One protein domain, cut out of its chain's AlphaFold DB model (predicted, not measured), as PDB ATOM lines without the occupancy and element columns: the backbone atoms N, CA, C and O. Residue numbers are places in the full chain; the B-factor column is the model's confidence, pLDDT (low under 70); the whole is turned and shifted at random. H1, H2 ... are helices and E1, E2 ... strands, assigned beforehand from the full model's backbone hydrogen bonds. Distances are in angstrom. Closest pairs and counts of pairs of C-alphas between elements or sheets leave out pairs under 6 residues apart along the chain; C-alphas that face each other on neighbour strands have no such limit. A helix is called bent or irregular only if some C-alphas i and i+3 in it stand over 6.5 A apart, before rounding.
ATOM      1  N   ALA A  89      98.276 102.649 103.325       95.12
ATOM      2  CA  ALA A  89      97.529 103.875 103.060       95.12
ATOM      3  C   ALA A  89      96.271 103.595 102.217       95.12
ATOM      4  O   ALA A  89      96.328 102.832 101.253       95.12
ATOM      5  N   LYS A  90      95.153 104.290 102.489       95.81
ATOM      6  CA  LYS A  90      93.906 104.156 101.698       95.81
ATOM      7  C   LYS A  90      94.130 104.394 100.197       95.81
ATOM      8  O   LYS A  90      93.481 103.760  99.374       95.81
ATOM      9  N   THR A  91      95.082 105.248  99.821       95.69
ATOM     10  CA  THR A  91      95.471 105.454  98.416       95.69
ATOM     11  C   THR A  91      96.012 104.184  97.765       95.69
ATOM     12  O   THR A  91      95.652 103.903  96.629       95.69
ATOM     13  N   TYR A  92      96.809 103.386  98.481       95.69
ATOM     14  CA  TYR A  92      97.362 102.133  97.961       95.69
ATOM     15  C   TYR A  92      96.261 101.083  97.825       95.69
ATOM     16  O   TYR A  92      96.189 100.406  96.808       95.69
ATOM     17  N   ALA A  93      95.345 101.009  98.798       96.38
ATOM     18  CA  ALA A  93      94.184 100.123  98.724       96.38
ATOM     19  C   ALA A  93      93.376 100.362  97.439       96.38
ATOM     20  O   ALA A  93      93.030  99.418  96.731       96.38
ATOM     21  N   VAL A  94      93.136 101.633  97.102       96.50
ATOM     22  CA  VAL A  94      92.419 102.015  95.880       96.50
ATOM     23  C   VAL A  94      93.184 101.613  94.617       96.50
ATOM     24  O   VAL A  94      92.550 101.136  93.682       96.50
ATOM     25  N   GLU A  95      94.520 101.714  94.584       96.56
ATOM     26  CA  GLU A  95      95.318 101.263  93.429       96.56
ATOM     27  C   GLU A  95      95.071  99.777  93.110       96.56
ATOM     28  O   GLU A  95      94.920  99.415  91.940       96.56
ATOM     29  N   PHE A  96      94.993  98.913  94.129       96.75
ATOM     30  CA  PHE A  96      94.720  97.485  93.930       96.75
ATOM     31  C   PHE A  96      93.270  97.199  93.530       96.75
ATOM     32  O   PHE A  96      93.037  96.321  92.701       96.75
ATOM     33  N   LEU A  97      92.300  97.950  94.060       96.88
ATOM     34  CA  LEU A  97      90.902  97.833  93.634       96.88
ATOM     35  C   LEU A  97      90.717  98.281  92.177       96.88
ATOM     36  O   LEU A  97      90.018  97.615  91.417       96.88
ATOM     37  N   GLU A  98      91.394  99.351  91.746       96.69
ATOM     38  CA  GLU A  98      91.425  99.761  90.336       96.69
ATOM     39  C   GLU A  98      92.041  98.665  89.455       96.69
ATOM     40  O   GLU A  98      91.527  98.390  88.373       96.69
ATOM     41  N   ALA A  99      93.102  97.994  89.918       96.06
ATOM     42  CA  ALA A  99      93.706  96.871  89.201       96.06
ATOM     43  C   ALA A  99      92.749  95.670  89.067       96.06
ATOM     44  O   ALA A  99      92.671  95.060  87.999       96.06
ATOM     45  N   GLN A 100      91.990  95.343  90.117       94.88
ATOM     46  CA  GLN A 100      90.945  94.313  90.063       94.88
ATOM     47  C   GLN A 100      89.823  94.693  89.082       94.88
ATOM     48  O   GLN A 100      89.481  93.915  88.191       94.88
ATOM     49  N   ALA A 101      89.302  95.919  89.167       94.62
ATOM     50  CA  ALA A 101      88.276  96.404  88.245       94.62
ATOM     51  C   ALA A 101      88.771  96.388  86.785       94.62
ATOM     52  O   ALA A 101      88.084  95.883  85.899       94.62
ATOM     53  N   ALA A 102      90.009  96.828  86.541       94.56
ATOM     54  CA  ALA A 102      90.617  96.864  85.211       94.56
ATOM     55  C   ALA A 102      90.939  95.479  84.614       94.56
ATOM     56  O   ALA A 102      91.298  95.366  83.438       94.56
ATOM     57  N   THR A 103      90.821  94.421  85.417       89.75
ATOM     58  CA  THR A 103      90.995  93.022  85.003       89.75
ATOM     59  C   THR A 103      89.688  92.229  84.992       89.75
ATOM     60  O   THR A 103      89.699  91.064  84.590       89.75
ATOM     61  N   GLY A 104      88.571  92.877  85.342       83.56
ATOM     62  CA  GLY A 104      87.216  92.444  85.004       83.56
ATOM     63  C   GLY A 104      86.257  92.281  86.167       83.56
ATOM     64  O   GLY A 104      85.071  92.088  85.915       83.56
ATOM     65  N   SER A 105      86.727  92.321  87.414       87.25
ATOM     66  CA  SER A 105      85.839  92.204  88.571       87.25
ATOM     67  C   SER A 105      86.560  92.452  89.887       87.25
ATOM     68  O   SER A 105      87.738  92.127  90.031       87.25
ATOM     69  N   LEU A 106      85.813  92.951  90.865       92.50
ATOM     70  CA  LEU A 106      86.243  93.056  92.253       92.50
ATOM     71  C   LEU A 106      86.031  91.724  92.962       92.50
ATOM     72  O   LEU A 106      85.048  91.030  92.708       92.50
ATOM     73  N   THR A 107      86.961  91.360  93.836       91.38
ATOM     74  CA  THR A 107      86.894  90.093  94.569       91.38
ATOM     75  C   THR A 107      86.317  90.314  95.958       91.38
ATOM     76  O   THR A 107      86.859  91.096  96.738       91.38
ATOM     77  N   ASP A 108      85.252  89.590  96.290       90.44
ATOM     78  CA  ASP A 108      84.822  89.418  97.670       90.44
ATOM     79  C   ASP A 108      85.783  88.449  98.363       90.44
ATOM     80  O   ASP A 108      85.797  87.250  98.088       90.44
ATOM     81  N   LEU A 109      86.603  88.961  99.275       90.31
ATOM     82  CA  LEU A 109      87.616  88.153  99.939       90.31
ATOM     83  C   LEU A 109      87.025  87.088 100.882       90.31
ATOM     84  O   LEU A 109      87.683  86.075 101.147       90.31
ATOM     85  N   ALA A 110      85.808  87.309 101.390       84.81
ATOM     86  CA  ALA A 110      85.146  86.379 102.297       84.81
ATOM     87  C   ALA A 110      84.656  85.130 101.557       84.81
ATOM     88  O   ALA A 110      84.797  84.020 102.068       84.81
ATOM     89  N   THR A 111      84.117  85.306 100.348       85.25
ATOM     90  CA  THR A 111      83.517  84.219  99.558       85.25
ATOM     91  C   THR A 111      84.398  83.730  98.406       85.25
ATOM     92  O   THR A 111      84.137  82.663  97.858       85.25
ATOM     93  N   GLY A 112      85.415  84.499  98.011       84.44
ATOM     94  CA  GLY A 112      86.210  84.268  96.800       84.44
ATOM     95  C   GLY A 112      85.463  84.596  95.501       84.44
ATOM     96  O   GLY A 112      86.025  84.456  94.415       84.44
ATOM     97  N   GLN A 113      84.199  85.031  95.580       86.31
ATOM     98  CA  GLN A 113      83.402  85.365  94.404       86.31
ATOM     99  C   GLN A 113      83.836  86.701  93.806       86.31
ATOM    100  O   GLN A 113      84.307  87.605  94.496       86.31
ATOM    101  N   THR A 114      83.655  86.833  92.494       88.31
ATOM    102  CA  THR A 114      83.988  88.060  91.775       88.31
ATOM    103  C   THR A 114      82.730  88.780  91.318       88.31
ATOM    104  O   THR A 114      81.841  88.138  90.756       88.31
ATOM    105  N   HIS A 115      82.698  90.097  91.470       90.75
ATOM    106  CA  HIS A 115      81.539  90.944  91.207       90.75
ATOM    107  C   HIS A 115      81.895  92.113  90.288       90.75
ATOM    108  O   HIS A 115      83.044  92.571  90.271       90.75
ATOM    109  N   SER A 116      80.917  92.599  89.523       91.69
ATOM    110  CA  SER A 116      81.045  93.900  88.852       91.69
ATOM    111  C   SER A 116      81.176  95.021  89.887       91.69
ATOM    112  O   SER A 116      80.852  94.833  91.063       91.69
ATOM    113  N   VAL A 117      81.638  96.203  89.477       94.44
ATOM    114  CA  VAL A 117      81.764  97.339  90.411       94.44
ATOM    115  C   VAL A 117      80.412  97.707  91.034       94.44
ATOM    116  O   VAL A 117      80.341  98.014  92.223       94.44
ATOM    117  N   VAL A 118      79.332  97.623  90.253       94.06
ATOM    118  CA  VAL A 118      77.966  97.911  90.716       94.06
ATOM    119  C   VAL A 118      77.500  96.875  91.741       94.06
ATOM    120  O   VAL A 118      77.084  97.246  92.835       94.06
ATOM    121  N   GLU A 119      77.647  95.583  91.444       94.44
ATOM    122  CA  GLU A 119      77.291  94.507  92.382       94.44
ATOM    123  C   GLU A 119      78.114  94.568  93.674       94.44
ATOM    124  O   GLU A 119      77.605  94.298  94.763       94.44
ATOM    125  N   ALA A 120      79.398  94.917  93.571       94.50
ATOM    126  CA  ALA A 120      80.273  95.036  94.728       94.50
ATOM    127  C   ALA A 120      79.843  96.175  95.663       94.50
ATOM    128  O   ALA A 120      79.966  96.042  96.883       94.50
ATOM    129  N   LEU A 121      79.310  97.267  95.110       94.94
ATOM    130  CA  LEU A 121      78.735  98.361  95.888       94.94
ATOM    131  C   LEU A 121      77.453  97.921  96.606       94.94
ATOM    132  O   LEU A 121      77.309  98.164  97.801       94.94
ATOM    133  N   GLU A 122      76.550  97.232  95.905       94.69
ATOM    134  CA  GLU A 122      75.297  96.711  96.479       94.69
ATOM    135  C   GLU A 122      75.548  95.722  97.626       94.69
ATOM    136  O   GLU A 122      74.798  95.681  98.600       94.69
ATOM    137  N   ARG A 123      76.633  94.947  97.528       93.50
ATOM    138  CA  ARG A 123      77.067  93.976  98.543       93.50
ATOM    139  C   ARG A 123      77.900  94.588  99.671       93.50
ATOM    140  O   ARG A 123      78.278  93.867 100.589       93.50
ATOM    141  N   GLY A 124      78.211  95.884  99.610       91.56
ATOM    142  CA  GLY A 124      79.031  96.569 100.613       91.56
ATOM    143  C   GLY A 124      80.511  96.167 100.611       91.56
ATOM    144  O   GLY A 124      81.205  96.402 101.593       91.56
ATOM    145  N   ILE A 125      81.007  95.571  99.520       92.31
ATOM    146  CA  ILE A 125      82.430  95.224  99.349       92.31
ATOM    147  C   ILE A 125      83.268  96.498  99.166       92.31
ATOM    148  O   ILE A 125      84.425  96.557  99.583       92.31
ATOM    149  N   ILE A 126      82.683  97.524  98.540       94.94
ATOM    150  CA  ILE A 126      83.292  98.841  98.338       94.94
ATOM    151  C   ILE A 126      82.379  99.963  98.836       94.94
ATOM    152  O   ILE A 126      81.158  99.832  98.871       94.94
ATOM    153  N   GLU A 127      82.982 101.100  99.179       93.50
ATOM    154  CA  GLU A 127      82.267 102.326  99.540       93.50
ATOM    155  C   GLU A 127      81.749 103.072  98.297       93.50
ATOM    156  O   GLU A 127      82.418 103.114  97.260       93.50
ATOM    157  N   THR A 128      80.631 103.796  98.432       94.44
ATOM    158  CA  THR A 128      80.083 104.677  97.376       94.44
ATOM    159  C   THR A 128      81.097 105.715  96.888       94.44
ATOM    160  O   THR A 128      81.112 106.070  95.715       94.44
ATOM    161  N   SER A 129      82.002 106.158  97.767       94.62
ATOM    162  CA  SER A 129      83.059 107.129  97.451       94.62
ATOM    163  C   SER A 129      84.039 106.653  96.363       94.62
ATOM    164  O   SER A 129      84.729 107.471  95.749       94.62
ATOM    165  N   LEU A 130      84.121 105.338  96.126       95.06
ATOM    166  CA  LEU A 130      85.036 104.720  95.165       95.06
ATOM    167  C   LEU A 130      84.370 104.389  93.826       95.06
ATOM    168  O   LEU A 130      85.084 104.085  92.869       95.06
ATOM    169  N   GLN A 131      83.039 104.470  93.743       95.00
ATOM    170  CA  GLN A 131      82.256 104.005  92.600       95.00
ATOM    171  C   GLN A 131      82.758 104.591  91.274       95.00
ATOM    172  O   GLN A 131      83.134 103.836  90.382       95.00
ATOM    173  N   ASP A 132      82.851 105.918  91.161       95.50
ATOM    174  CA  ASP A 132      83.244 106.580  89.908       95.50
ATOM    175  C   ASP A 132      84.649 106.176  89.445       95.50
ATOM    176  O   ASP A 132      84.888 105.942  88.258       95.50
ATOM    177  N   LYS A 133      85.593 106.047  90.388       95.75
ATOM    178  CA  LYS A 133      86.976 105.651  90.081       95.75
ATOM    179  C   LYS A 133      87.044 104.214  89.575       95.75
ATOM    180  O   LYS A 133      87.745 103.940  88.603       95.75
ATOM    181  N   LEU A 134      86.312 103.310  90.224       96.69
ATOM    182  CA  LEU A 134      86.324 101.890  89.888       96.69
ATOM    183  C   LEU A 134      85.540 101.599  88.603       96.69
ATOM    184  O   LEU A 134      86.015 100.805  87.798       96.69
ATOM    185  N   ILE A 135      84.428 102.297  88.341       95.12
ATOM    186  CA  ILE A 135      83.722 102.234  87.048       95.12
ATOM    187  C   ILE A 135      84.636 102.716  85.915       95.12
ATOM    188  O   ILE A 135      84.687 102.106  84.847       95.12
ATOM    189  N   GLU A 136      85.405 103.786  86.136       95.56
ATOM    190  CA  GLU A 136      86.369 104.263  85.141       95.56
ATOM    191  C   GLU A 136      87.481 103.236  84.863       95.56
ATOM    192  O   GLU A 136      87.942 103.121  83.727       95.56
ATOM    193  N   ALA A 137      87.904 102.467  85.870       95.81
ATOM    194  CA  ALA A 137      88.846 101.365  85.690       95.81
ATOM    195  C   ALA A 137      88.206 100.153  84.980       95.81
ATOM    196  O   ALA A 137      88.832  99.560  84.104       95.81
ATOM    197  N   GLU A 138      86.947  99.821  85.287       94.69
ATOM    198  CA  GLU A 138      86.184  98.713  84.682       94.69
ATOM    199  C   GLU A 138      85.965  98.891  83.166       94.69
ATOM    200  O   GLU A 138      85.828  97.909  82.430       94.69
ATOM    201  N   LYS A 139      86.041 100.128  82.645       95.38
ATOM    202  CA  LYS A 139      86.075 100.405  81.192       95.38
ATOM    203  C   LYS A 139      87.219  99.708  80.458       95.38
ATOM    204  O   LYS A 139      87.090  99.431  79.268       95.38
ATOM    205  N   ALA A 140      88.301  99.354  81.150       95.00
ATOM    206  CA  ALA A 140      89.374  98.540  80.582       95.00
ATOM    207  C   ALA A 140      88.914  97.139  80.138       95.00
ATOM    208  O   ALA A 140      89.613  96.482  79.366       95.00
ATOM    209  N   VAL A 141      87.757  96.688  80.633       91.56
ATOM    210  CA  VAL A 141      87.136  95.397  80.318       91.56
ATOM    211  C   VAL A 141      85.904  95.583  79.445       91.56
ATOM    212  O   VAL A 141      85.776  94.920  78.419       91.56
ATOM    213  N   SER A 142      85.003  96.495  79.821       91.75
ATOM    214  CA  SER A 142      83.755  96.731  79.078       91.75
ATOM    215  C   SER A 142      83.957  97.490  77.756       91.75
ATOM    216  O   SER A 142      83.111  97.398  76.857       91.75
ATOM    217  N   GLY A 143      85.100  98.169  77.612       94.44
ATOM    218  CA  GLY A 143      85.522  98.925  76.438       94.44
ATOM    219  C   GLY A 143      85.253 100.425  76.554       94.44
ATOM    220  O   GLY A 143      84.242 100.864  77.104       94.44
ATOM    221  N   TYR A 144      86.138 101.229  75.966       95.75
ATOM    222  CA  TYR A 144      85.950 102.675  75.847       95.75
ATOM    223  C   TYR A 144      85.098 102.973  74.613       95.75
ATOM    224  O   TYR A 144      85.523 102.729  73.484       95.75
ATOM    225  N   ILE A 145      83.879 103.472  74.818       94.56
ATOM    226  CA  ILE A 145      82.960 103.762  73.713       94.56
ATOM    227  C   ILE A 145      83.376 105.056  73.015       94.56
ATOM    228  O   ILE A 145      83.315 106.133  73.606       94.56
ATOM    229  N   HIS A 146      83.750 104.954  71.741       94.12
ATOM    230  CA  HIS A 146      84.080 106.105  70.905       94.12
ATOM    231  C   HIS A 146      83.619 105.888  69.470       94.12
ATOM    232  O   HIS A 146      83.876 104.838  68.885       94.12
ATOM    233  N   ALA A 147      82.909 106.870  68.906       92.50
ATOM    234  CA  ALA A 147      82.355 106.797  67.550       92.50
ATOM    235  C   ALA A 147      81.586 105.481  67.263       92.50
ATOM    236  O   ALA A 147      81.703 104.891  66.191       92.50
ATOM    237  N   GLY A 148      80.828 104.989  68.254       90.31
ATOM    238  CA  GLY A 148      80.050 103.747  68.157       90.31
ATOM    239  C   GLY A 148      80.866 102.448  68.243       90.31
ATOM    240  O   GLY A 148      80.281 101.372  68.145       90.31
ATOM    241  N   LYS A 149      82.187 102.519  68.446       91.56
ATOM    242  CA  LYS A 149      83.073 101.358  68.613       91.56
ATOM    243  C   LYS A 149      83.474 101.171  70.075       91.56
ATOM    244  O   LYS A 149      83.615 102.147  70.809       91.56
ATOM    245  N   LYS A 150      83.685  99.914  70.477       94.06
ATOM    246  CA  LYS A 150      84.299  99.545  71.760       94.06
ATOM    247  C   LYS A 150      85.808  99.461  71.580       94.06
ATOM    248  O   LYS A 150      86.290  98.535  70.940       94.06
ATOM    249  N   LEU A 151      86.538 100.416  72.135       95.81
ATOM    250  CA  LEU A 151      87.993 100.449  72.048       95.81
ATOM    251  C   LEU A 151      88.634  99.721  73.232       95.81
ATOM    252  O   LEU A 151      88.154  99.813  74.366       95.81
ATOM    253  N   SER A 152      89.743  99.030  72.968       95.44
ATOM    254  CA  SER A 152      90.632  98.516  74.016       95.44
ATOM    255  C   SER A 152      91.353  99.654  74.744       95.44
ATOM    256  O   SER A 152      91.353 100.800  74.296       95.44
ATOM    257  N   VAL A 153      92.023  99.336  75.855       97.12
ATOM    258  CA  VAL A 153      92.827 100.305  76.620       97.12
ATOM    259  C   VAL A 153      93.872 100.985  75.733       97.12
ATOM    260  O   VAL A 153      93.981 102.206  75.741       97.12
ATOM    261  N   PHE A 154      94.618 100.213  74.936       97.31
ATOM    262  CA  PHE A 154      95.632 100.757  74.029       97.31
ATOM    263  C   PHE A 154      95.014 101.666  72.961       97.31
ATOM    264  O   PHE A 154      95.485 102.777  72.750       97.31
ATOM    265  N   GLN A 155      93.918 101.234  72.336       96.81
ATOM    266  CA  GLN A 155      93.229 102.030  71.319       96.81
ATOM    267  C   GLN A 155      92.670 103.335  71.904       96.81
ATOM    268  O   GLN A 155      92.755 104.381  71.272       96.81
ATOM    269  N   ALA A 156      92.164 103.309  73.140       97.56
ATOM    270  CA  ALA A 156      91.702 104.507  73.837       97.56
ATOM    271  C   ALA A 156      92.838 105.494  74.164       97.56
ATOM    272  O   ALA A 156      92.595 106.702  74.199       97.56
ATOM    273  N   ILE A 157      94.065 105.006  74.391       97.19
ATOM    274  CA  ILE A 157      95.260 105.858  74.534       97.19
ATOM    275  C   ILE A 157      95.576 106.547  73.204       97.19
ATOM    276  O   ILE A 157      95.810 107.756  73.185       97.19
ATOM    277  N   GLU A 158      95.569 105.800  72.098       96.56
ATOM    278  CA  GLU A 158      95.876 106.336  70.764       96.56
ATOM    279  C   GLU A 158      94.847 107.391  70.324       96.56
ATOM    280  O   GLU A 158      95.222 108.454  69.827       96.56
ATOM    281  N   GLU A 159      93.566 107.167  70.628       96.69
ATOM    282  CA  GLU A 159      92.476 108.130  70.400       96.69
ATOM    283  C   GLU A 159      92.423 109.262  71.449       96.69
ATOM    284  O   GLU A 159      91.526 110.105  71.423       96.69
ATOM    285  N   ARG A 160      93.382 109.312  72.388       95.69
ATOM    286  CA  ARG A 160      93.497 110.326  73.461       95.69
ATOM    287  C   ARG A 160      92.275 110.431  74.379       95.69
ATOM    288  O   ARG A 160      92.054 111.463  75.011       95.69
ATOM    289  N   ILE A 161      91.500 109.359  74.476       96.38
ATOM    290  CA  ILE A 161      90.362 109.228  75.394       96.38
ATOM    291  C   ILE A 161      90.869 108.887  76.793       96.38
ATOM    292  O   ILE A 161      90.316 109.342  77.792       96.38
ATOM    293  N   LEU A 162      91.933 108.086  76.852       96.12
ATOM    294  CA  LEU A 162      92.580 107.667  78.082       96.12
ATOM    295  C   LEU A 162      93.978 108.276  78.172       96.12
ATOM    296  O   LEU A 162      94.776 108.171  77.240       96.12
ATOM    297  N   ASP A 163      94.288 108.885  79.318       95.12
ATOM    298  CA  ASP A 163      95.637 109.368  79.608       95.12
ATOM    299  C   ASP A 163      96.671 108.244  79.437       95.12
ATOM    300  O   ASP A 163      96.472 107.108  79.878       95.12
ATOM    301  N   ARG A 164      97.808 108.572  78.818       93.88
ATOM    302  CA  ARG A 164      98.831 107.588  78.459       93.88
ATOM    303  C   ARG A 164      99.444 106.913  79.683       93.88
ATOM    304  O   ARG A 164      99.732 105.719  79.618       93.88
ATOM    305  N   TYR A 165      99.645 107.640  80.784       92.06
ATOM    306  CA  TYR A 165     100.193 107.065  82.011       92.06
ATOM    307  C   TYR A 165      99.182 106.118  82.671       92.06
ATOM    308  O   TYR A 165      99.516 104.967  82.960       92.06
ATOM    309  N   LYS A 166      97.920 106.544  82.815       93.50
ATOM    310  CA  LYS A 166      96.838 105.694  83.342       93.50
ATOM    311  C   LYS A 166      96.626 104.444  82.483       93.50
ATOM    312  O   LYS A 166      96.520 103.338  83.011       93.50
ATOM    313  N   GLY A 167      96.613 104.604  81.163       95.56
ATOM    314  CA  GLY A 167      96.443 103.506  80.223       95.56
ATOM    315  C   GLY A 167      97.598 102.506  80.256       95.56
ATOM    316  O   GLY A 167      97.351 101.305  80.342       95.56
ATOM    317  N   LYS A 168      98.857 102.963  80.289       94.88
ATOM    318  CA  LYS A 168     100.009 102.060  80.446       94.88
ATOM    319  C   LYS A 168     100.000 101.314  81.782       94.88
ATOM    320  O   LYS A 168     100.322 100.128  81.792       94.88
ATOM    321  N   LYS A 169      99.585 101.958  82.881       94.81
ATOM    322  CA  LYS A 169      99.396 101.287  84.180       94.81
ATOM    323  C   LYS A 169      98.385 100.140  84.066       94.81
ATOM    324  O   LYS A 169      98.662  99.038  84.522       94.81
ATOM    325  N   ILE A 170      97.243 100.367  83.415       95.81
ATOM    326  CA  ILE A 170      96.227  99.327  83.189       95.81
ATOM    327  C   ILE A 170      96.767  98.193  82.302       95.81
ATOM    328  O   ILE A 170      96.573  97.019  82.620       95.81
ATOM    329  N   LEU A 171      97.462  98.529  81.211       95.94
ATOM    330  CA  LEU A 171      98.071  97.540  80.316       95.94
ATOM    331  C   LEU A 171      99.094  96.666  81.054       95.94
ATOM    332  O   LEU A 171      99.094  95.452  80.871       95.94
ATOM    333  N   GLU A 172      99.923  97.259  81.918       94.69
ATOM    334  CA  GLU A 172     100.893  96.528  82.743       94.69
ATOM    335  C   GLU A 172     100.210  95.534  83.690       94.69
ATOM    336  O   GLU A 172     100.655  94.389  83.789       94.69
ATOM    337  N   VAL A 173      99.090  95.914  84.312       94.75
ATOM    338  CA  VAL A 173      98.286  95.000  85.138       94.75
ATOM    339  C   VAL A 173      97.710  93.867  84.293       94.75
ATOM    340  O   VAL A 173      97.851  92.702  84.662       94.75
ATOM    341  N   GLN A 174      97.074  94.167  83.157       93.38
ATOM    342  CA  GLN A 174      96.475  93.138  82.301       93.38
ATOM    343  C   GLN A 174      97.534  92.142  81.799       93.38
ATOM    344  O   GLN A 174      97.371  90.932  81.960       93.38
ATOM    345  N   VAL A 175      98.675  92.626  81.302       91.19
ATOM    346  CA  VAL A 175      99.789  91.767  80.865       91.19
ATOM    347  C   VAL A 175     100.308  90.899  82.012       91.19
ATOM    348  O   VAL A 175     100.421  89.685  81.848       91.19
ATOM    349  N   SER A 176     100.534  91.482  83.192       88.50
ATOM    350  CA  SER A 176     101.016  90.751  84.377       88.50
ATOM    351  C   SER A 176     100.033  89.689  84.877       88.50
ATOM    352  O   SER A 176     100.426  88.752  85.565       88.50
ATOM    353  N   THR A 177      98.756  89.821  84.520       86.44
ATOM    354  CA  THR A 177      97.655  88.947  84.946       86.44
ATOM    355  C   THR A 177      97.201  87.991  83.835       86.44
ATOM    356  O   THR A 177      96.102  87.449  83.881       86.44
ATOM    357  N   GLY A 178      98.052  87.763  82.828       81.38
ATOM    358  CA  GLY A 178      97.869  86.715  81.817       81.38
ATOM    359  C   GLY A 178      97.531  87.202  80.406       81.38
ATOM    360  O   GLY A 178      97.351  86.370  79.520       81.38
ATOM    361  N   GLY A 179      97.449  88.514  80.164       87.75
ATOM    362  CA  GLY A 179      97.219  89.067  78.823       87.75
ATOM    363  C   GLY A 179      96.170  90.174  78.778       87.75
ATOM    364  O   GLY A 179      95.585  90.528  79.795       87.75
ATOM    365  N   LEU A 180      95.929  90.741  77.603       91.31
ATOM    366  CA  LEU A 180      95.027  91.880  77.434       91.31
ATOM    367  C   LEU A 180      93.578  91.424  77.348       91.31
ATOM    368  O   LEU A 180      93.298  90.332  76.872       91.31
ATOM    369  N   ILE A 181      92.644  92.266  77.769       89.62
ATOM    370  CA  ILE A 181      91.221  91.977  77.592       89.62
ATOM    371  C   ILE A 181      90.768  92.567  76.261       89.62
ATOM    372  O   ILE A 181      90.943  93.759  76.008       89.62
ATOM    373  N   ASN A 182      90.189  91.727  75.404       90.00
ATOM    374  CA  ASN A 182      89.519  92.188  74.198       90.00
ATOM    375  C   ASN A 182      88.071  92.573  74.562       90.00
ATOM    376  O   ASN A 182      87.277  91.676  74.849       90.00
ATOM    377  N   PRO A 183      87.698  93.866  74.546       90.19
ATOM    378  CA  PRO A 183      86.372  94.314  74.978       90.19
ATOM    379  C   PRO A 183      85.243  93.962  73.995       90.19
ATOM    380  O   PRO A 183      84.070  94.046  74.363       90.19
ATOM    381  N   GLU A 184      85.557  93.581  72.750       86.44
ATOM    382  CA  GLU A 184      84.543  93.157  71.776       86.44
ATOM    383  C   GLU A 184      83.979  91.781  72.134       86.44
ATOM    384  O   GLU A 184      82.764  91.588  72.119       86.44
ATOM    385  N   ILE A 185      84.863  90.846  72.491       80.94
ATOM    386  CA  ILE A 185      84.498  89.470  72.855       80.94
ATOM    387  C   ILE A 185      84.499  89.228  74.363       80.94
ATOM    388  O   ILE A 185      84.025  88.194  74.800       80.94
ATOM    389  N   GLY A 186      85.011  90.142  75.186       80.00
ATOM    390  CA  GLY A 186      85.081  89.982  76.644       80.00
ATOM    391  C   GLY A 186      86.014  88.858  77.111       80.00
ATOM    392  O   GLY A 186      85.823  88.321  78.198       80.00
ATOM    393  N   VAL A 187      87.002  88.484  76.294       81.25
ATOM    394  CA  VAL A 187      87.947  87.392  76.573       81.25
ATOM    395  C   VAL A 187      89.354  87.951  76.757       81.25
ATOM    396  O   VAL A 187      89.760  88.894  76.071       81.25
ATOM    397  N   ARG A 188      90.111  87.353  77.682       85.62
ATOM    398  CA  ARG A 188      91.533  87.642  77.853       85.62
ATOM    399  C   ARG A 188      92.348  86.942  76.771       85.62
ATOM    400  O   ARG A 188      92.229  85.737  76.572       85.62
ATOM    401  N   VAL A 189      93.198  87.702  76.098       86.00
ATOM    402  CA  VAL A 189      94.043  87.250  75.000       86.00
ATOM    403  C   VAL A 189      95.523  87.388  75.380       86.00
ATOM    404  O   VAL A 189      95.905  88.401  75.976       86.00
ATOM    405  N   PRO A 190      96.387  86.409  75.052       86.56
ATOM    406  CA  PRO A 190      97.825  86.522  75.296       86.56
ATOM    407  C   PRO A 190      98.421  87.786  74.668       86.56
ATOM    408  O   PRO A 190      97.958  88.245  73.624       86.56
ATOM    409  N   ALA A 191      99.474  88.345  75.272       88.94
ATOM    410  CA  ALA A 191     100.074  89.599  74.802       88.94
ATOM    411  C   ALA A 191     100.578  89.526  73.346       88.94
ATOM    412  O   ALA A 191     100.462  90.504  72.613       88.94
ATOM    413  N   SER A 192     101.087  88.371  72.904       87.44
ATOM    414  CA  SER A 192     101.480  88.132  71.508       87.44
ATOM    415  C   SER A 192     100.287  88.236  70.555       87.44
ATOM    416  O   SER A 192     100.323  89.008  69.602       87.44
ATOM    417  N   THR A 193      99.195  87.535  70.858       88.69
ATOM    418  CA  THR A 193      97.952  87.588  70.079       88.69
ATOM    419  C   THR A 193      97.339  88.989  70.098       88.69
ATOM    420  O   THR A 193      96.844  89.461  69.080       88.69
ATOM    421  N   ALA A 194      97.403  89.690  71.234       91.50
ATOM    422  CA  ALA A 194      96.932  91.067  71.361       91.50
ATOM    423  C   ALA A 194      97.675  92.022  70.414       91.50
ATOM    424  O   ALA A 194      97.051  92.911  69.834       91.50
ATOM    425  N   VAL A 195      98.986  91.820  70.239       93.31
ATOM    426  CA  VAL A 195      99.796  92.574  69.274       93.31
ATOM    427  C   VAL A 195      99.335  92.301  67.844       93.31
ATOM    428  O   VAL A 195      99.113  93.242  67.086       93.31
ATOM    429  N   ASP A 196      99.119  91.034  67.490       90.25
ATOM    430  CA  ASP A 196      98.652  90.656  66.152       90.25
ATOM    431  C   ASP A 196      97.239  91.182  65.844       90.25
ATOM    432  O   ASP A 196      96.913  91.469  64.693       90.25
ATOM    433  N   GLN A 197      96.397  91.322  66.873       90.38
ATOM    434  CA  GLN A 197      95.048  91.886  66.779       90.38
ATOM    435  C   GLN A 197      95.020  93.426  66.832       90.38
ATOM    436  O   GLN A 197      93.945  94.014  66.717       90.38
ATOM    437  N   GLY A 198      96.158  94.100  67.037       91.62
ATOM    438  CA  GLY A 198      96.208  95.559  67.196       91.62
ATOM    439  C   GLY A 198      95.558  96.076  68.489       91.62
ATOM    440  O   GLY A 198      95.220  97.255  68.591       91.62
ATOM    441  N   LEU A 199      95.375  95.205  69.487       93.19
ATOM    442  CA  LEU A 199      94.955  95.583  70.843       93.19
ATOM    443  C   LEU A 199      96.123  96.120  71.679       93.19
ATOM    444  O   LEU A 199      95.901  96.637  72.769       93.19
ATOM    445  N   LEU A 200      97.348  95.964  71.177       94.88
ATOM    446  CA  LEU A 200      98.607  96.487  71.691       94.88
ATOM    447  C   LEU A 200      99.590  96.600  70.513       94.88
ATOM    448  O   LEU A 200      99.422  95.905  69.516       94.88
ATOM    449  N   ASN A 201     100.640  97.413  70.618       94.62
ATOM    450  CA  ASN A 201     101.779  97.352  69.695       94.62
ATOM    451  C   ASN A 201     103.051  96.836  70.392       94.62
ATOM    452  O   ASN A 201     103.156  96.819  71.623       94.62
ATOM    453  N   LYS A 202     104.033  96.394  69.596       94.31
ATOM    454  CA  LYS A 202     105.276  95.796  70.112       94.31
ATOM    455  C   LYS A 202     106.075  96.786  70.952       94.31
ATOM    456  O   LYS A 202     106.616  96.407  71.987       94.31
ATOM    457  N   GLU A 203     106.104  98.047  70.537       93.44
ATOM    458  CA  GLU A 203     106.845  99.120  71.193       93.44
ATOM    459  C   GLU A 203     106.303  99.384  72.603       93.44
ATOM    460  O   GLU A 203     107.075  99.488  73.557       93.44
ATOM    461  N   THR A 204     104.976  99.439  72.768       93.12
ATOM    462  CA  THR A 204     104.361  99.624  74.090       93.12
ATOM    463  C   THR A 204     104.615  98.415  74.969       93.12
ATOM    464  O   THR A 204     104.992  98.609  76.119       93.12
ATOM    465  N   LEU A 205     104.480  97.193  74.435       93.12
ATOM    466  CA  LEU A 205     104.735  95.959  75.185       93.12
ATOM    467  C   LEU A 205     106.166  95.915  75.741       93.12
ATOM    468  O   LEU A 205     106.355  95.639  76.924       93.12
ATOM    469  N   GLN A 206     107.165  96.227  74.912       91.75
ATOM    470  CA  GLN A 206     108.572  96.271  75.329       91.75
ATOM    471  C   GLN A 206     108.847  97.393  76.343       91.75
ATOM    472  O   GLN A 206     109.671  97.227  77.238       91.75
ATOM    473  N   GLY A 207     108.133  98.519  76.233       91.19
ATOM    474  CA  GLY A 207     108.261  99.668  77.129       91.19
ATOM    475  C   GLY A 207     107.432  99.604  78.418       91.19
ATOM    476  O   GLY A 207     107.484 100.552  79.198       91.19
ATOM    477  N   LEU A 208     106.654  98.541  78.678       92.38
ATOM    478  CA  LEU A 208     105.807  98.467  79.884       92.38
ATOM    479  C   LEU A 208     106.614  98.434  81.187       92.38
ATOM    480  O   LEU A 208     106.112  98.878  82.215       92.38
ATOM    481  N   TYR A 209     107.848  97.941  81.153       91.69
ATOM    482  CA  TYR A 209     108.702  97.815  82.340       91.69
ATOM    483  C   TYR A 209     109.927  98.737  82.297       91.69
ATOM    484  O   TYR A 209     110.844  98.600  83.108       91.69
ATOM    485  N   ASP A 210     109.938  99.699  81.372       90.31
ATOM    486  CA  ASP A 210     110.973 100.723  81.290       90.31
ATOM    487  C   ASP A 210     110.633 101.904  82.221       90.31
ATOM    488  O   ASP A 210     109.647 102.605  81.981       90.31
ATOM    489  N   PRO A 211     111.446 102.180  83.260       88.50
ATOM    490  CA  PRO A 211     111.136 103.208  84.253       88.50
ATOM    491  C   PRO A 211     111.106 104.631  83.684       88.50
ATOM    492  O   PRO A 211     110.547 105.518  84.330       88.50
ATOM    493  N   VAL A 212     111.700 104.866  82.507       87.12
ATOM    494  CA  VAL A 212     111.672 106.175  81.841       87.12
ATOM    495  C   VAL A 212     110.336 106.390  81.131       87.12
ATOM    496  O   VAL A 212     109.707 107.432  81.304       87.12
ATOM    497  N   SER A 213     109.884 105.416  80.339       85.62
ATOM    498  CA  SER A 213     108.659 105.544  79.541       85.62
ATOM    499  C   SER A 213     107.381 105.075  80.243       85.62
ATOM    500  O   SER A 213     106.284 105.447  79.804       85.62
ATOM    501  N   ASN A 214     107.492 104.268  81.299       90.81
ATOM    502  CA  ASN A 214     106.394 103.820  82.147       90.81
ATOM    503  C   ASN A 214     106.840 103.765  83.621       90.81
ATOM    504  O   ASN A 214     107.266 102.715  84.102       90.81
ATOM    505  N   PRO A 215     106.771 104.880  84.367       91.75
ATOM    506  CA  PRO A 215     107.169 104.865  85.762       91.75
ATOM    507  C   PRO A 215     106.260 103.944  86.583       91.75
ATOM    508  O   PRO A 215     105.059 103.837  86.340       91.75
ATOM    509  N   LYS A 216     106.850 103.305  87.596       94.25
ATOM    510  CA  LYS A 216     106.178 102.381  88.517       94.25
ATOM    511  C   LYS A 216     104.902 103.002  89.108       94.25
ATOM    512  O   LYS A 216     104.965 104.045  89.765       94.25
ATOM    513  N   GLY A 217     103.763 102.353  88.855       91.62
ATOM    514  CA  GLY A 217     102.423 102.895  89.113       91.62
ATOM    515  C   GLY A 217     101.731 102.405  90.388       91.62
ATOM    516  O   GLY A 217     100.609 102.845  90.648       91.62
ATOM    517  N   PHE A 218     102.368 101.508  91.147       95.94
ATOM    518  CA  PHE A 218     101.845 100.935  92.390       95.94
ATOM    519  C   PHE A 218     102.801 101.166  93.551       95.94
ATOM    520  O   PHE A 218     104.005 101.319  93.341       95.94
ATOM    521  N   HIS A 219     102.280 101.124  94.773       94.88
ATOM    522  CA  HIS A 219     103.085 101.091  95.989       94.88
ATOM    523  C   HIS A 219     103.079  99.690  96.606       94.88
ATOM    524  O   HIS A 219     102.034  99.051  96.730       94.88
ATOM    525  N   ASN A 220     104.257  99.209  97.000       91.94
ATOM    526  CA  ASN A 220     104.389  97.977  97.766       91.94
ATOM    527  C   ASN A 220     103.703  98.160  99.141       91.94
ATOM    528  O   ASN A 220     104.082  99.091  99.856       91.94
ATOM    529  N   PRO A 221     102.723  97.317  99.525       90.06
ATOM    530  CA  PRO A 221     101.989  97.492 100.781       90.06
ATOM    531  C   PRO A 221     102.838  97.409 102.055       90.06
ATOM    532  O   PRO A 221     102.470  98.024 103.046       90.06
ATOM    533  N   ASP A 222     103.954  96.678 102.029       85.94
ATOM    534  CA  ASP A 222     104.871  96.529 103.166       85.94
ATOM    535  C   ASP A 222     105.859  97.707 103.239       85.94
ATOM    536  O   ASP A 222     105.968  98.402 104.244       85.94
ATOM    537  N   THR A 223     106.548  98.007 102.132       87.25
ATOM    538  CA  THR A 223     107.654  98.987 102.143       87.25
ATOM    539  C   THR A 223     107.257 100.408 101.747       87.25
ATOM    540  O   THR A 223     108.055 101.336 101.891       87.25
ATOM    541  N   GLY A 224     106.076 100.593 101.156       89.62
ATOM    542  CA  GLY A 224     105.631 101.854 100.559       89.62
ATOM    543  C   GLY A 224     106.430 102.291  99.323       89.62
ATOM    544  O   GLY A 224     106.159 103.353  98.766       89.62
ATOM    545  N   GLN A 225     107.416 101.511  98.869       92.25
ATOM    546  CA  GLN A 225     108.209 101.845  97.688       92.25
ATOM    547  C   GLN A 225     107.410 101.614  96.407       92.25
ATOM    548  O   GLN A 225     106.611 100.679  96.316       92.25
ATOM    549  N   LYS A 226     107.664 102.437  95.384       94.19
ATOM    550  CA  LYS A 226     107.039 102.248  94.074       94.19
ATOM    551  C   LYS A 226     107.487 100.933  93.435       94.19
ATOM    552  O   LYS A 226     108.683 100.635  93.396       94.19
ATOM    553  N   ALA A 227     106.533 100.197  92.877       94.50
ATOM    554  CA  ALA A 227     106.705  98.898  92.240       94.50
ATOM    555  C   ALA A 227     105.866  98.791  90.952       94.50
ATOM    556  O   ALA A 227     104.872  99.501  90.772       94.50
ATOM    557  N   TYR A 228     106.281  97.905  90.048       95.25
ATOM    558  CA  TYR A 228     105.395  97.396  88.998       95.25
ATOM    559  C   TYR A 228     104.435  96.362  89.595       95.25
ATOM    560  O   TYR A 228     104.781  95.686  90.568       95.25
ATOM    561  N   TYR A 229     103.251  96.186  89.007       94.69
ATOM    562  CA  TYR A 229     102.304  95.181  89.481       94.69
ATOM    563  C   TYR A 229     102.895  93.769  89.408       94.69
ATOM    564  O   TYR A 229     102.766  92.997  90.355       94.69
TER     565      TYR A 229
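Overview. This is residues 89 to 229 of the 580 residues of an uncharacterized protein of Seriola dumerili (UniProt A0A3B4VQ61). A thick slab of short helices has two small strand hairpins set between successive helix pairs and helix H5 nearest its middle. H3, which touches H1 and H2, makes one helical group; H5, which touches H4 and H7, makes the other, while the hairpin E1 and E2 comes near H3 and H4, and the hairpin E3 and E4 near H3, H5 and H6. The printed part has 141 residues, with seven named helices and four named strands in the order H1, H2, H3, E1, E2, H4, H5, E3, E4, H6, H7. The strands make two separate antiparallel sheets, E1 - E2 and E3 - E4, and the class is mostly helix. The whole is compact, with a radius of gyration of the C-alphas of 14.8 A and spans of 39 by 38 by 25 A.

Arrangement. E1, residues 144 to 146, and E2, residues 149 to 151, form an antiparallel hairpin, with N 144 and O 151 within hydrogen-bond range at 2.9 A. H4, residues 153 to 158, comes closest to E1 at Tyr 144 and Ala 156, whose C-alphas are 6.4 A apart. H5, residues 164 to 176, touches H4 and forms a helical hairpin with it, at a shallow tilt of 32 degrees, opposite ways; their closest C-alphas, of Ile 157 and Arg 164, are 5.6 A apart. E3, residues 180 to 182, and E4, residues 187 to 189, form the second antiparallel hairpin, with N 189 and O 180 within hydrogen-bond range at 2.7 A. The closest C-alphas of H5 and E3, of Gln 174 and Leu 180, are 5.2 A apart. H6, residues 191 to 196, is close to but not clearly touching H5, with the C-alphas of Val 175 and Ala 191 closest at 6.4 A. H7, residues 202 to 209, touches residues 168 to 172 of H5 alone, about perpendicular at 86 degrees, closest at C-alphas 172 and 208, 6.0 A. H3, residues 128 to 142, has its C-alpha of Val 141 at 6.0 A from that of Ile 181 in E3, the closest pair of the two. H1, residues 90 to 101, touches H3 at a shallow tilt of 34 degrees, only just short of steep, the same way, with C-alphas 101 and 138 closest at 4.7 A. H2, residues 117 to 122, forms a helical hairpin with H3 at a steep tilt of 36 degrees, only just past shallow; the closest C-alphas, 117 and 135, are 6.3 A apart. H2 and H7 are apart. The helix packing is part aligned and part crossed, with 2 of 4 touching pairs at a shallow tilt. Every O i to N i+4 pair is within hydrogen-bond range in H1, H2, H4, H5 and H6, but 7 of 11 are in H3 and 3 of 4 in H7.

Along the chain. H1 begins at C-alpha 90 (93.906, 104.156, 101.698) and is 16.5 A long from first to last C-alpha. H3, the longest helix by residues, is 20.3 A long and irregular, with C-alphas 129 and 132 at 7.6 A. H5 is 18.0 A long, from C-alpha 164 (98.831, 107.588, 78.459) to C-alpha 176. H7 is 12.9 A long and irregular, with C-alphas 206 and 209 at 7.2 A; it ends at C-alpha 209 (108.702, 97.815, 82.340).

Size, cuts and confidence. The C-alphas of Gly 148 and Thr 223, the two farthest apart, are 44.0 A from each other. The printed part has no cut. The link H1 to H2 is long, with 15 residues, and the other links between named elements are tight. Residues 106 to 107 pair antiparallel with 114 to 115, and residues 218 to 219 with 226 to 227, in the two long stretches with no named element, 102 to 116 and 210 to 229. The mean pLDDT of the printed part is 92.4, and no printed residue is under 70.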